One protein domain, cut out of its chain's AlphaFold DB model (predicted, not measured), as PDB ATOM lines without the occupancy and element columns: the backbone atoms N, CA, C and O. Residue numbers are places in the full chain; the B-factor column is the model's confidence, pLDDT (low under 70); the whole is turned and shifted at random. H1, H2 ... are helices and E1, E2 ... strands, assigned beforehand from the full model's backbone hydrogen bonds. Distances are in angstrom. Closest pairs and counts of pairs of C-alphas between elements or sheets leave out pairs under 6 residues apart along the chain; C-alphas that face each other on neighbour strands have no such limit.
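Overview. This is residues 62 to 82 and 94 to 179 of the 217 residues of a protein of Carex littledalei (UniProt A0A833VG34). With little regular structure, the domain is a short ribbon of two parallel strands, E1 and E2, ending near H3 of the helical hairpin H3 and H4, amid long loops; H1 lies far out. It has 107 printed residues, 33 in named elements, ordered E1 H1 E2 H2 H3 H4, mixed class. It is only just compact, close to loose: radius of gyration of the C-alphas 15.2 A, spans 45 by 32 by 22 A.

Along the chain. E1, residues 66 to 70, spans 13.0 A from C-alpha 66 at (124.616, 164.230, 157.911); E2, 106 to 110, 12.9 A. H3, 130 to 138, spans 12.4 A; H4, 157 to 162, 9.7 A, ends at C-alpha 162 (114.742, 142.096, 163.426). H2 is 124 to 127, 5.2 A; H1 94 to 97, 5.7 A.

Arrangement. E1 and E2 run parallel at 27 degrees; N 67 and O 106, 2.8 A, are within hydrogen-bond range. The closest C-alphas of E1 and H3 are Val 70 and His 133, 7.0 A. H3 and H4 touch, closest C-alphas Glu 131 and Val 160, 4.9 A, at a shallow tilt of 14 degrees, opposite ways. H2 is close to but not clearly touching H3, closest C-alphas Gly 126 and Leu 132, 7.4 A. H1 is apart from H2, H3 and H4. Every O i to N i+4 pair is within hydrogen-bond range in H3; H4 has 0 of 2, but 3 of 3 O i to N i+3; H1 and H2 are too short for an i+4 pair.

Size, cuts and confidence. The farthest C-alphas, Trp 99 and Leu 172, are 45.5 A apart. Residues 83 to 93 are cut out; C-alphas 82 and 94 are 11.5 A apart. Links E2 to H2 and H3 to H4 are long. The model's pLDDT is under 70 at 62 to 63, 79 to 82, 94 to 101 and 142 to 147.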
ATOM      1  N   LEU A  62     121.077 172.574 153.224       53.59
ATOM      2  CA  LEU A  62     121.622 171.307 152.709       53.59
ATOM      3  C   LEU A  62     123.057 171.036 153.190       53.59
ATOM      4  O   LEU A  62     123.520 169.896 153.134       53.59
ATOM      5  N   LYS A  63     123.768 172.066 153.668       61.62
ATOM      6  CA  LYS A  63     125.115 171.920 154.238       61.62
ATOM      7  C   LYS A  63     125.096 171.258 155.616       61.62
ATOM      8  O   LYS A  63     126.076 170.614 155.966       61.62
ATOM      9  N   ASP A  64     123.970 171.317 156.322       80.94
ATOM     10  CA  ASP A  64     123.821 170.769 157.675       80.94
ATOM     11  C   ASP A  64     123.336 169.305 157.686       80.94
ATOM     12  O   ASP A  64     123.111 168.717 158.744       80.94
ATOM     13  N   ALA A  65     123.183 168.676 156.515       86.25
ATOM     14  CA  ALA A  65     122.791 167.273 156.417       86.25
ATOM     15  C   ALA A  65     123.951 166.335 156.790       86.25
ATOM     16  O   ALA A  65     125.063 166.474 156.275       86.25
ATOM     17  N   ILE A  66     123.680 165.325 157.621       90.56
ATOM     18  CA  ILE A  66     124.616 164.230 157.911       90.56
ATOM     19  C   ILE A  66     124.169 162.982 157.149       90.56
ATOM     20  O   ILE A  66     123.028 162.542 157.263       90.56
ATOM     21  N   ARG A  67     125.090 162.391 156.388       90.44
ATOM     22  CA  ARG A  67     124.914 161.105 155.713       90.44
ATOM     23  C   ARG A  67     125.678 160.039 156.475       90.44
ATOM     24  O   ARG A  67     126.907 160.054 156.485       90.44
ATOM     25  N   VAL A  68     124.957 159.111 157.086       92.25
ATOM     26  CA  VAL A  68     125.575 157.931 157.689       92.25
ATOM     27  C   VAL A  68     125.832 156.908 156.593       92.25
ATOM     28  O   VAL A  68     124.921 156.575 155.839       92.25
ATOM     29  N   VAL A  69     127.070 156.433 156.486       91.44
ATOM     30  CA  VAL A  69     127.477 155.461 155.466       91.44
ATOM     31  C   VAL A  69     128.157 154.286 156.147       91.44
ATOM     32  O   VAL A  69     129.203 154.447 156.770       91.44
ATOM     33  N   VAL A  70     127.588 153.093 156.000       92.31
ATOM     34  CA  VAL A  70     128.277 151.847 156.349       92.31
ATOM     35  C   VAL A  70     129.268 151.518 155.237       92.31
ATOM     36  O   VAL A  70     128.872 151.406 154.080       92.31
ATOM     37  N   LYS A  71     130.555 151.322 155.557       90.75
ATOM     38  CA  LYS A  71     131.618 151.059 154.552       90.75
ATOM     39  C   LYS A  71     131.292 149.941 153.555       90.75
ATOM     40  O   LYS A  71     131.717 149.991 152.398       90.75
ATOM     41  N   HIS A  72     130.573 148.932 154.038       90.00
ATOM     42  CA  HIS A  72     130.205 147.724 153.310       90.00
ATOM     43  C   HIS A  72     128.863 147.844 152.566       90.00
ATOM     44  O   HIS A  72     128.542 146.972 151.760       90.00
ATOM     45  N   ASP A  73     128.096 148.914 152.805       90.31
ATOM     46  CA  ASP A  73     126.872 149.210 152.066       90.31
ATOM     47  C   ASP A  73     127.213 149.946 150.762       90.31
ATOM     48  O   ASP A  73     127.829 151.016 150.748       90.31
ATOM     49  N   PHE A  74     126.829 149.347 149.638       87.06
ATOM     50  CA  PHE A  74     127.053 149.906 148.309       87.06
ATOM     51  C   PHE A  74     125.843 150.693 147.794       87.06
ATOM     52  O   PHE A  74     125.998 151.421 146.816       87.06
ATOM     53  N   ILE A  75     124.668 150.598 148.433       84.88
ATOM     54  CA  ILE A  75     123.458 151.317 148.011       84.88
ATOM     55  C   ILE A  75     123.687 152.833 147.936       84.88
ATOM     56  O   ILE A  75     123.307 153.418 146.922       84.88
ATOM     57  N   PRO A  76     124.390 153.487 148.887       82.44
ATOM     58  CA  PRO A  76     124.695 154.913 148.780       82.44
ATOM     59  C   PRO A  76     125.557 155.289 147.567       82.44
ATOM     60  O   PRO A  76     125.590 156.458 147.204       82.44
ATOM     61  N   ARG A  77     126.261 154.328 146.953       77.56
ATOM     62  CA  ARG A  77     127.099 154.536 145.759       77.56
ATOM     63  C   ARG A  77     126.332 154.305 144.456       77.56
ATOM     64  O   ARG A  77     126.855 154.606 143.388       77.56
ATOM     65  N   MET A  78     125.120 153.752 144.527       70.00
ATOM     66  CA  MET A  78     124.309 153.472 143.349       70.00
ATOM     67  C   MET A  78     123.559 154.742 142.917       70.00
ATOM     68  O   MET A  78     122.849 155.338 143.732       70.00
ATOM     69  N   PRO A  79     123.643 155.156 141.642       62.44
ATOM     70  CA  PRO A  79     122.754 156.186 141.115       62.44
ATOM     71  C   PRO A  79     121.304 155.682 141.220       62.44
ATOM     72  O   PRO A  79     121.020 154.530 140.886       62.44
ATOM     73  N   GLY A  80     120.388 156.527 141.708       54.41
ATOM     74  CA  GLY A  80     119.041 156.173 142.197       54.41
ATOM     75  C   GLY A  80     118.020 155.604 141.192       54.41
ATOM     76  O   GLY A  80     116.825 155.787 141.389       54.41
ATOM     77  N   ILE A  81     118.448 154.929 140.118       46.28
ATOM     78  CA  ILE A  81     117.602 154.417 139.022       46.28
ATOM     79  C   ILE A  81     117.592 152.869 138.935       46.28
ATOM     80  O   ILE A  81     116.704 152.294 138.306       46.28
ATOM     81  N   VAL A  82     118.496 152.139 139.601       44.12
ATOM     82  CA  VAL A  82     118.707 150.689 139.335       44.12
ATOM     83  C   VAL A  82     117.721 149.738 140.056       44.12
ATOM     84  O   VAL A  82     117.985 148.551 140.210       44.12
ATOM     85  N   ALA A  94     129.139 151.613 134.431       51.50
ATOM     86  CA  ALA A  94     129.534 152.046 135.782       51.50
ATOM     87  C   ALA A  94     130.428 153.307 135.798       51.50
ATOM     88  O   ALA A  94     130.180 154.236 136.572       51.50
ATOM     89  N   ASP A  95     131.393 153.396 134.882       51.69
ATOM     90  CA  ASP A  95     132.305 154.543 134.784       51.69
ATOM     91  C   ASP A  95     131.610 155.829 134.295       51.69
ATOM     92  O   ASP A  95     132.037 156.937 134.619       51.69
ATOM     93  N   SER A  96     130.474 155.699 133.601       52.38
ATOM     94  CA  SER A  96     129.669 156.806 133.078       52.38
ATOM     95  C   SER A  96     128.619 157.334 134.070       52.38
ATOM     96  O   SER A  96     127.825 158.185 133.702       52.38
ATOM     97  N   TRP A  97     128.556 156.889 135.331       52.59
ATOM     98  CA  TRP A  97     127.528 157.392 136.275       52.59
ATOM     99  C   TRP A  97     128.004 158.499 137.219       52.59
ATOM    100  O   TRP A  97     127.173 159.162 137.841       52.59
ATOM    101  N   HIS A  98     129.314 158.756 137.303       51.03
ATOM    102  CA  HIS A  98     129.878 159.765 138.210       51.03
ATOM    103  C   HIS A  98     129.455 161.212 137.884       51.03
ATOM    104  O   HIS A  98     129.607 162.086 138.733       51.03
ATOM    105  N   TRP A  99     128.911 161.487 136.689       53.75
ATOM    106  CA  TRP A  99     128.484 162.835 136.276       53.75
ATOM    107  C   TRP A  99     126.994 163.140 136.511       53.75
ATOM    108  O   TRP A  99     126.588 164.292 136.367       53.75
ATOM    109  N   LEU A 100     126.169 162.151 136.882       64.50
ATOM    110  CA  LEU A 100     124.709 162.322 136.969       64.50
ATOM    111  C   LEU A 100     124.191 162.718 138.360       64.50
ATOM    112  O   LEU A 100     123.106 163.285 138.454       64.50
ATOM    113  N   TYR A 101     124.939 162.433 139.432       67.88
ATOM    114  CA  TYR A 101     124.506 162.684 140.810       67.88
ATOM    115  C   TYR A 101     125.675 163.137 141.685       67.88
ATOM    116  O   TYR A 101     126.750 162.545 141.654       67.88
ATOM    117  N   THR A 102     125.454 164.168 142.504       71.94
ATOM    118  CA  THR A 102     126.417 164.641 143.511       71.94
ATOM    119  C   THR A 102     125.791 164.547 144.897       71.94
ATOM    120  O   THR A 102     124.676 165.017 145.118       71.94
ATOM    121  N   HIS A 103     126.502 163.941 145.847       78.38
ATOM    122  CA  HIS A 103     126.049 163.878 147.233       78.38
ATOM    123  C   HIS A 103     126.321 165.195 147.979       78.38
ATOM    124  O   HIS A 103     127.431 165.721 147.918       78.38
ATOM    125  N   TYR A 104     125.345 165.673 148.758       81.62
ATOM    126  CA  TYR A 104     125.450 166.879 149.596       81.62
ATOM    127  C   TYR A 104     125.364 166.550 151.093       81.62
ATOM    128  O   TYR A 104     124.679 165.599 151.480       81.62
ATOM    129  N   GLY A 105     126.097 167.294 151.931       85.19
ATOM    130  CA  GLY A 105     126.188 167.099 153.390       85.19
ATOM    131  C   GLY A 105     127.491 166.442 153.878       85.19
ATOM    132  O   GLY A 105     128.357 166.068 153.078       85.19
ATOM    133  N   HIS A 106     127.615 166.275 155.193       87.31
ATOM    134  CA  HIS A 106     128.759 165.673 155.883       87.31
ATOM    135  C   HIS A 106     128.618 164.151 155.994       87.31
ATOM    136  O   HIS A 106     127.563 163.652 156.369       87.31
ATOM    137  N   VAL A 107     129.678 163.399 155.692       88.06
ATOM    138  CA  VAL A 107     129.668 161.932 155.816       88.06
ATOM    139  C   VAL A 107     130.116 161.523 157.214       88.06
ATOM    140  O   VAL A 107     131.211 161.882 157.640       88.06
ATOM    141  N   LEU A 108     129.289 160.726 157.888       90.00
ATOM    142  CA  LEU A 108     129.675 159.925 159.041       90.00
ATOM    143  C   LEU A 108     129.856 158.482 158.570       90.00
ATOM    144  O   LEU A 108     128.885 157.745 158.394       90.00
ATOM    145  N   GLU A 109     131.103 158.096 158.320       90.19
ATOM    146  CA  GLU A 109     131.426 156.727 157.928       90.19
ATOM    147  C   GLU A 109     131.511 155.826 159.167       90.19
ATOM    148  O   GLU A 109     132.229 156.123 160.123       90.19
ATOM    149  N   ILE A 110     130.779 154.714 159.137       91.31
ATOM    150  CA  ILE A 110     130.724 153.708 160.198       91.31
ATOM    151  C   ILE A 110     131.119 152.337 159.649       91.31
ATOM    152  O   ILE A 110     130.932 152.024 158.469       91.31
ATOM    153  N   ASP A 111     131.693 151.507 160.515       91.00
ATOM    154  CA  ASP A 111     132.261 150.220 160.129       91.00
ATOM    155  C   ASP A 111     131.602 149.074 160.889       91.00
ATOM    156  O   ASP A 111     131.539 149.097 162.120       91.00
ATOM    157  N   VAL A 112     131.160 148.053 160.156       92.81
ATOM    158  CA  VAL A 112     130.604 146.825 160.738       92.81
ATOM    159  C   VAL A 112     131.643 146.107 161.594       92.81
ATOM    160  O   VAL A 112     131.278 145.512 162.603       92.81
ATOM    161  N   GLU A 113     132.929 146.236 161.243       91.12
ATOM    162  CA  GLU A 113     134.037 145.603 161.962       91.12
ATOM    163  C   GLU A 113     134.259 146.183 163.361       91.12
ATOM    164  O   GLU A 113     134.942 145.572 164.181       91.12
ATOM    165  N   SER A 114     133.677 147.351 163.656       91.12
ATOM    166  CA  SER A 114     133.765 147.939 164.990       91.12
ATOM    167  C   SER A 114     133.019 147.126 166.035       91.12
ATOM    168  O   SER A 114     133.506 146.988 167.155       91.12
ATOM    169  N   SER A 115     131.860 146.572 165.673       93.81
ATOM    170  CA  SER A 115     130.960 145.913 166.611       93.81
ATOM    171  C   SER A 115     131.423 144.489 166.924       93.81
ATOM    172  O   SER A 115     131.496 143.655 166.021       93.81
ATOM    173  N   PRO A 116     131.620 144.127 168.205       93.81
ATOM    174  CA  PRO A 116     131.971 142.758 168.575       93.81
ATOM    175  C   PRO A 116     130.817 141.766 168.356       93.81
ATOM    176  O   PRO A 116     131.055 140.556 168.359       93.81
ATOM    177  N   TYR A 117     129.588 142.253 168.155       95.62
ATOM    178  CA  TYR A 117     128.369 141.447 168.042       95.62
ATOM    179  C   TYR A 117     127.978 141.109 166.602       95.62
ATOM    180  O   TYR A 117     127.229 140.158 166.375       95.62
ATOM    181  N   VAL A 118     128.449 141.896 165.634       95.38
ATOM    182  CA  VAL A 118     128.068 141.751 164.225       95.38
ATOM    183  C   VAL A 118     128.912 140.653 163.584       95.38
ATOM    184  O   VAL A 118     130.095 140.489 163.867       95.38
ATOM    185  N   ASN A 119     128.286 139.851 162.739       93.06
ATOM    186  CA  ASN A 119     128.928 138.847 161.917       93.06
ATOM    187  C   ASN A 119     129.506 139.510 160.658       93.06
ATOM    188  O   ASN A 119     128.826 140.268 159.977       93.06
ATOM    189  N   HIS A 120     130.762 139.205 160.330       85.94
ATOM    190  CA  HIS A 120     131.488 139.862 159.234       85.94
ATOM    191  C   HIS A 120     131.380 139.081 157.913       85.94
ATOM    192  O   HIS A 120     132.136 139.314 156.970       85.94
ATOM    193  N   LYS A 121     130.459 138.110 157.830       87.06
ATOM    194  CA  LYS A 121     130.143 137.458 156.555       87.06
ATOM    195  C   LYS A 121     129.550 138.498 155.605       87.06
ATOM    196  O   LYS A 121     128.798 139.377 156.011       87.06
ATOM    197  N   ARG A 122     129.885 138.378 154.322       84.19
ATOM    198  CA  ARG A 122     129.388 139.282 153.286       84.19
ATOM    199  C   ARG A 122     127.879 139.084 153.089       84.19
ATOM    200  O   ARG A 122     127.477 138.094 152.485       84.19
ATOM    201  N   ASP A 123     127.081 140.039 153.558       86.94
ATOM    202  CA  ASP A 123     125.634 140.124 153.327       86.94
ATOM    203  C   ASP A 123     125.255 141.550 152.914       86.94
ATOM    204  O   ASP A 123     125.082 142.455 153.727       86.94
ATOM    205  N   ASN A 124     125.107 141.727 151.604       87.00
ATOM    206  CA  ASN A 124     124.730 142.984 150.969       87.00
ATOM    207  C   ASN A 124     123.386 143.539 151.474       87.00
ATOM    208  O   ASN A 124     123.236 144.750 151.600       87.00
ATOM    209  N   SER A 125     122.410 142.666 151.743       87.19
ATOM    210  CA  SER A 125     121.089 143.082 152.223       87.19
ATOM    211  C   SER A 125     121.136 143.498 153.691       87.19
ATOM    212  O   SER A 125     120.524 144.490 154.084       87.19
ATOM    213  N   GLY A 126     121.933 142.781 154.483       91.69
ATOM    214  CA  GLY A 126     122.188 143.078 155.881       91.69
ATOM    215  C   GLY A 126     122.977 144.370 156.081       91.69
ATOM    216  O   GLY A 126     122.639 145.144 156.973       91.69
ATOM    217  N   PHE A 127     123.961 144.671 155.224       93.69
ATOM    218  CA  PHE A 127     124.685 145.950 155.275       93.69
ATOM    219  C   PHE A 127     123.780 147.161 155.052       93.69
ATOM    220  O   PHE A 127     124.035 148.207 155.637       93.69
ATOM    221  N   HIS A 128     122.705 147.000 154.277       92.94
ATOM    222  CA  HIS A 128     121.704 148.041 154.045       92.94
ATOM    223  C   HIS A 128     120.592 148.081 155.114       92.94
ATOM    224  O   HIS A 128     119.650 148.868 155.033       92.94
ATOM    225  N   ASN A 129     120.659 147.226 156.135       93.88
ATOM    226  CA  ASN A 129     119.631 147.166 157.162       93.88
ATOM    227  C   ASN A 129     119.697 148.393 158.092       93.88
ATOM    228  O   ASN A 129     120.753 148.717 158.643       93.88
ATOM    229  N   LEU A 130     118.558 149.058 158.309       95.88
ATOM    230  CA  LEU A 130     118.473 150.240 159.174       95.88
ATOM    231  C   LEU A 130     118.837 149.930 160.635       95.88
ATOM    232  O   LEU A 130     119.515 150.724 161.281       95.88
ATOM    233  N   GLU A 131     118.438 148.772 161.157       97.56
ATOM    234  CA  GLU A 131     118.731 148.378 162.539       97.56
ATOM    235  C   GLU A 131     120.235 148.178 162.757       97.56
ATOM    236  O   GLU A 131     120.766 148.562 163.801       97.56
ATOM    237  N   LEU A 132     120.947 147.669 161.742       96.50
ATOM    238  CA  LEU A 132     122.409 147.599 161.753       96.50
ATOM    239  C   LEU A 132     123.039 148.999 161.790       96.50
ATOM    240  O   LEU A 132     123.965 149.226 162.567       96.50
ATOM    241  N   HIS A 133     122.533 149.945 160.993       95.94
ATOM    242  CA  HIS A 133     123.025 151.326 161.009       95.94
ATOM    243  C   HIS A 133     122.863 151.950 162.397       95.94
ATOM    244  O   HIS A 133     123.818 152.493 162.945       95.94
ATOM    245  N   LEU A 134     121.674 151.831 162.993       97.06
ATOM    246  CA  LEU A 134     121.379 152.387 164.313       97.06
ATOM    247  C   LEU A 134     122.230 151.747 165.418       97.06
ATOM    248  O   LEU A 134     122.690 152.452 166.313       97.06
ATOM    249  N   HIS A 135     122.482 150.438 165.337       96.81
ATOM    250  CA  HIS A 135     123.395 149.728 166.241       96.81
ATOM    251  C   HIS A 135     124.822 150.277 166.164       96.81
ATOM    252  O   HIS A 135     125.444 150.571 167.182       96.81
ATOM    253  N   LEU A 136     125.335 150.457 164.948       95.25
ATOM    254  CA  LEU A 136     126.683 150.972 164.731       95.25
ATOM    255  C   LEU A 136     126.820 152.443 165.128       95.25
ATOM    256  O   LEU A 136     127.856 152.806 165.672       95.25
ATOM    257  N   ILE A 137     125.792 153.271 164.904       95.12
ATOM    258  CA  ILE A 137     125.754 154.667 165.366       95.12
ATOM    259  C   ILE A 137     125.797 154.724 166.894       95.12
ATOM    260  O   ILE A 137     126.584 155.487 167.449       95.12
ATOM    261  N   ASP A 138     124.984 153.918 167.582       95.38
ATOM    262  CA  ASP A 138     124.944 153.917 169.048       95.38
ATOM    263  C   ASP A 138     126.268 153.447 169.668       95.38
ATOM    264  O   ASP A 138     126.685 153.936 170.718       95.38
ATOM    265  N   GLY A 139     126.975 152.533 169.008       93.69
ATOM    266  CA  GLY A 139     128.309 152.113 169.426       93.69
ATOM    267  C   GLY A 139     129.461 152.958 168.893       93.69
ATOM    268  O   GLY A 139     130.611 152.660 169.217       93.69
ATOM    269  N   HIS A 140     129.206 153.971 168.061       91.62
ATOM    270  CA  HIS A 140     130.266 154.677 167.350       91.62
ATOM    271  C   HIS A 140     131.110 155.539 168.296       91.62
ATOM    272  O   HIS A 140     130.595 156.381 169.033       91.62
ATOM    273  N   LEU A 141     132.433 155.383 168.223       85.25
ATOM    274  CA  LEU A 141     133.400 156.249 168.893       85.25
ATOM    275  C   LEU A 141     134.174 157.063 167.854       85.25
ATOM    276  O   LEU A 141     134.792 156.510 166.949       85.25
ATOM    277  N   SER A 142     134.198 158.385 168.024       68.06
ATOM    278  CA  SER A 142     134.747 159.342 167.052       68.06
ATOM    279  C   SER A 142     136.283 159.425 167.019       68.06
ATOM    280  O   SER A 142     136.835 160.454 166.623       68.06
ATOM    281  N   SER A 143     137.009 158.400 167.478       62.53
ATOM    282  CA  SER A 143     138.474 158.451 167.519       62.53
ATOM    283  C   SER A 143     139.077 157.946 166.214       62.53
ATOM    284  O   SER A 143     138.953 156.776 165.861       62.53
ATOM    285  N   ARG A 144     139.789 158.842 165.525       58.88
ATOM    286  CA  ARG A 144     140.429 158.637 164.215       58.88
ATOM    287  C   ARG A 144     141.407 157.453 164.162       58.88
ATOM    288  O   ARG A 144     141.766 157.016 163.075       58.88
ATOM    289  N   GLU A 145     141.838 156.947 165.314       58.75
ATOM    290  CA  GLU A 145     142.925 155.969 165.432       58.75
ATOM    291  C   GLU A 145     142.479 154.606 165.982       58.75
ATOM    292  O   GLU A 145     143.284 153.679 166.029       58.75
ATOM    293  N   MET A 146     141.208 154.437 166.376       63.59
ATOM    294  CA  MET A 146     140.708 153.156 166.885       63.59
ATOM    295  C   MET A 146     139.282 152.865 166.416       63.59
ATOM    296  O   MET A 146     138.336 153.524 166.840       63.59
ATOM    297  N   ILE A 147     139.125 151.806 165.618       67.75
ATOM    298  CA  ILE A 147     137.826 151.199 165.315       67.75
ATOM    299  C   ILE A 147     137.373 150.460 166.585       67.75
ATOM    300  O   ILE A 147     137.699 149.295 166.792       67.75
ATOM    301  N   LYS A 148     136.709 151.172 167.497       80.56
ATOM    302  CA  LYS A 148     136.187 150.618 168.750       80.56
ATOM    303  C   LYS A 148     134.690 150.850 168.837       80.56
ATOM    304  O   LYS A 148     134.218 151.948 168.555       80.56
ATOM    305  N   PHE A 149     133.979 149.822 169.279       89.56
ATOM    306  CA  PHE A 149     132.588 149.927 169.688       89.56
ATOM    307  C   PHE A 149     132.511 150.318 171.160       89.56
ATOM    308  O   PHE A 149     133.273 149.820 171.992       89.56
ATOM    309  N   ARG A 150     131.606 151.237 171.467       91.25
ATOM    310  CA  ARG A 150     131.362 151.738 172.811       91.25
ATOM    311  C   ARG A 150     130.742 150.652 173.700       91.25
ATOM    312  O   ARG A 150     129.724 150.072 173.342       91.25
ATOM    313  N   GLU A 151     131.332 150.411 174.870       87.25
ATOM    314  CA  GLU A 151     130.852 149.395 175.824       87.25
ATOM    315  C   GLU A 151     129.516 149.773 176.484       87.25
ATOM    316  O   GLU A 151     128.728 148.892 176.810       87.25
ATOM    317  N   ASP A 152     129.232 151.070 176.649       89.19
ATOM    318  CA  ASP A 152     127.986 151.601 177.220       89.19
ATOM    319  C   ASP A 152     126.919 151.958 176.164       89.19
ATOM    320  O   ASP A 152     126.016 152.755 176.434       89.19
ATOM    321  N   ALA A 153     127.004 151.373 174.962       93.19
ATOM    322  CA  ALA A 153     125.917 151.413 173.984       93.19
ATOM    323  C   ALA A 153     124.621 150.856 174.609       93.19
ATOM    324  O   ALA A 153     124.638 149.852 175.322       93.19
ATOM    325  N   LYS A 154     123.498 151.541 174.382       95.44
ATOM    326  CA  LYS A 154     122.219 151.279 175.065       95.44
ATOM    327  C   LYS A 154     121.198 150.574 174.182       95.44
ATOM    328  O   LYS A 154     120.196 150.086 174.699       95.44
ATOM    329  N   ARG A 155     121.399 150.567 172.863       96.00
ATOM    330  CA  ARG A 155     120.503 149.914 171.913       96.00
ATOM    331  C   ARG A 155     120.584 148.404 172.092       96.00
ATOM    332  O   ARG A 155     121.669 147.834 172.146       96.00
ATOM    333  N   ASP A 156     119.422 147.759 172.136       97.12
ATOM    334  CA  ASP A 156     119.356 146.305 172.181       97.12
ATOM    335  C   ASP A 156     119.930 145.709 170.888       97.12
ATOM    336  O   ASP A 156     119.446 145.981 169.782       97.12
ATOM    337  N   VAL A 157     120.957 144.875 171.046       96.75
ATOM    338  CA  VAL A 157     121.624 144.168 169.954       96.75
ATOM    339  C   VAL A 157     120.647 143.297 169.166       96.75
ATOM    340  O   VAL A 157     120.804 143.160 167.954       96.75
ATOM    341  N   ALA A 158     119.601 142.760 169.806       97.88
ATOM    342  CA  ALA A 158     118.637 141.876 169.164       97.88
ATOM    343  C   ALA A 158     117.910 142.541 167.986       97.88
ATOM    344  O   ALA A 158     117.555 141.861 167.019       97.88
ATOM    345  N   LEU A 159     117.746 143.869 168.016       98.12
ATOM    346  CA  LEU A 159     117.105 144.629 166.941       98.12
ATOM    347  C   LEU A 159     117.838 144.494 165.603       98.12
ATOM    348  O   LEU A 159     117.188 144.509 164.564       98.12
ATOM    349  N   VAL A 160     119.156 144.265 165.600       97.31
ATOM    350  CA  VAL A 160     119.913 144.038 164.357       97.31
ATOM    351  C   VAL A 160     119.307 142.882 163.552       97.31
ATOM    352  O   VAL A 160     119.093 143.009 162.351       97.31
ATOM    353  N   ASN A 161     118.935 141.779 164.208       97.56
ATOM    354  CA  ASN A 161     118.337 140.616 163.548       97.56
ATOM    355  C   ASN A 161     116.812 140.721 163.351       97.56
ATOM    356  O   ASN A 161     116.188 139.743 162.940       97.56
ATOM    357  N   LYS A 162     116.193 141.887 163.596       97.00
ATOM    358  CA  LYS A 162     114.742 142.096 163.426       97.00
ATOM    359  C   LYS A 162     114.271 141.619 162.052       97.00
ATOM    360  O   LYS A 162     113.309 140.866 161.958       97.00
ATOM    361  N   SER A 163     115.000 141.988 160.999       94.81
ATOM    362  CA  SER A 163     114.695 141.634 159.604       94.81
ATOM    363  C   SER A 163     115.897 141.103 158.809       94.81
ATOM    364  O   SER A 163     115.834 141.033 157.583       94.81
ATOM    365  N   CYS A 164     116.996 140.735 159.478       93.94
ATOM    366  CA  CYS A 164     118.177 140.154 158.832       93.94
ATOM    367  C   CYS A 164     118.900 139.131 159.734       93.94
ATOM    368  O   CYS A 164     118.399 138.764 160.799       93.94
ATOM    369  N   GLY A 165     120.060 138.637 159.287       95.31
ATOM    370  CA  GLY A 165     120.903 137.676 160.009       95.31
ATOM    371  C   GLY A 165     122.336 138.166 160.206       95.31
ATOM    372  O   GLY A 165     123.285 137.448 159.894       95.31
ATOM    373  N   MET A 166     122.485 139.404 160.681       96.62
ATOM    374  CA  MET A 166     123.771 140.100 160.786       96.62
ATOM    375  C   MET A 166     124.480 139.921 162.126       96.62
ATOM    376  O   MET A 166     125.634 140.319 162.240       96.62
ATOM    377  N   LEU A 167     123.851 139.335 163.144       97.31
ATOM    378  CA  LEU A 167     124.526 139.032 164.409       97.31
ATOM    379  C   LEU A 167     125.312 137.723 164.349       97.31
ATOM    380  O   LEU A 167     124.994 136.815 163.579       97.31
ATOM    381  N   LYS A 168     126.344 137.616 165.190       96.88
ATOM    382  CA  LYS A 168     127.062 136.355 165.388       96.88
ATOM    383  C   LYS A 168     126.186 135.323 166.103       96.88
ATOM    384  O   LYS A 168     125.315 135.679 166.896       96.88
ATOM    385  N   GLU A 169     126.440 134.044 165.851       95.81
ATOM    386  CA  GLU A 169     125.655 132.933 166.401       95.81
ATOM    387  C   GLU A 169     125.705 132.885 167.937       95.81
ATOM    388  O   GLU A 169     124.711 132.560 168.580       95.81
ATOM    389  N   GLU A 170     126.815 133.322 168.541       96.62
ATOM    390  CA  GLU A 170     127.010 133.375 169.994       96.62
ATOM    391  C   GLU A 170     126.062 134.357 170.696       96.62
ATOM    392  O   GLU A 170     125.884 134.274 171.910       96.62
ATOM    393  N   THR A 171     125.435 135.275 169.952       96.25
ATOM    394  CA  THR A 171     124.405 136.173 170.500       96.25
ATOM    395  C   THR A 171     123.083 135.453 170.774       96.25
ATOM    396  O   THR A 171     122.256 135.980 171.511       96.25
ATOM    397  N   LEU A 172     122.877 134.257 170.200       97.12
ATOM    398  CA  LEU A 172     121.664 133.437 170.326       97.12
ATOM    399  C   LEU A 172     120.361 134.146 169.905       97.12
ATOM    400  O   LEU A 172     119.269 133.665 170.207       97.12
ATOM    401  N   VAL A 173     120.458 135.262 169.178       97.88
ATOM    402  CA  VAL A 173     119.302 135.978 168.637       97.88
ATOM    403  C   VAL A 173     118.911 135.352 167.295       97.88
ATOM    404  O   VAL A 173     119.719 135.381 166.359       97.88
ATOM    405  N   PRO A 174     117.680 134.830 167.142       97.31
ATOM    406  CA  PRO A 174     117.226 134.272 165.873       97.31
ATOM    407  C   PRO A 174     117.298 135.302 164.745       97.31
ATOM    408  O   PRO A 174     117.043 136.486 164.956       97.31
ATOM    409  N   THR A 175     117.635 134.860 163.537       96.38
ATOM    410  CA  THR A 175     117.607 135.723 162.353       96.38
ATOM    411  C   THR A 175     116.166 136.028 161.952       96.38
ATOM    412  O   THR A 175     115.282 135.188 162.121       96.38
ATOM    413  N   CYS A 176     115.926 137.227 161.415       95.75
ATOM    414  CA  CYS A 176     114.609 137.679 160.949       95.75
ATOM    415  C   CYS A 176     113.475 137.394 161.953       95.75
ATOM    416  O   CYS A 176     112.410 136.903 161.575       95.75
ATOM    417  N   TRP A 177     113.718 137.640 163.245       96.25
ATOM    418  CA  TRP A 177     112.806 137.198 164.305       96.25
ATOM    419  C   TRP A 177     111.488 137.974 164.333       96.25
ATOM    420  O   TRP A 177     110.499 137.476 164.876       96.25
ATOM    421  N   TYR A 178     111.454 139.191 163.780       96.38
ATOM    422  CA  TYR A 178     110.258 140.014 163.838       96.38
ATOM    423  C   TYR A 178     109.186 139.464 162.910       96.38
ATOM    424  O   TYR A 178     109.286 139.505 161.683       96.38
ATOM    425  N   GLN A 179     108.115 138.988 163.528       95.38
ATOM    426  CA  GLN A 179     106.908 138.578 162.847       95.38
ATOM    427  C   GLN A 179     105.717 138.944 163.735       95.38
ATOM    428  O   GLN A 179     105.719 138.583 164.914       95.38
TER     429      GLN A 179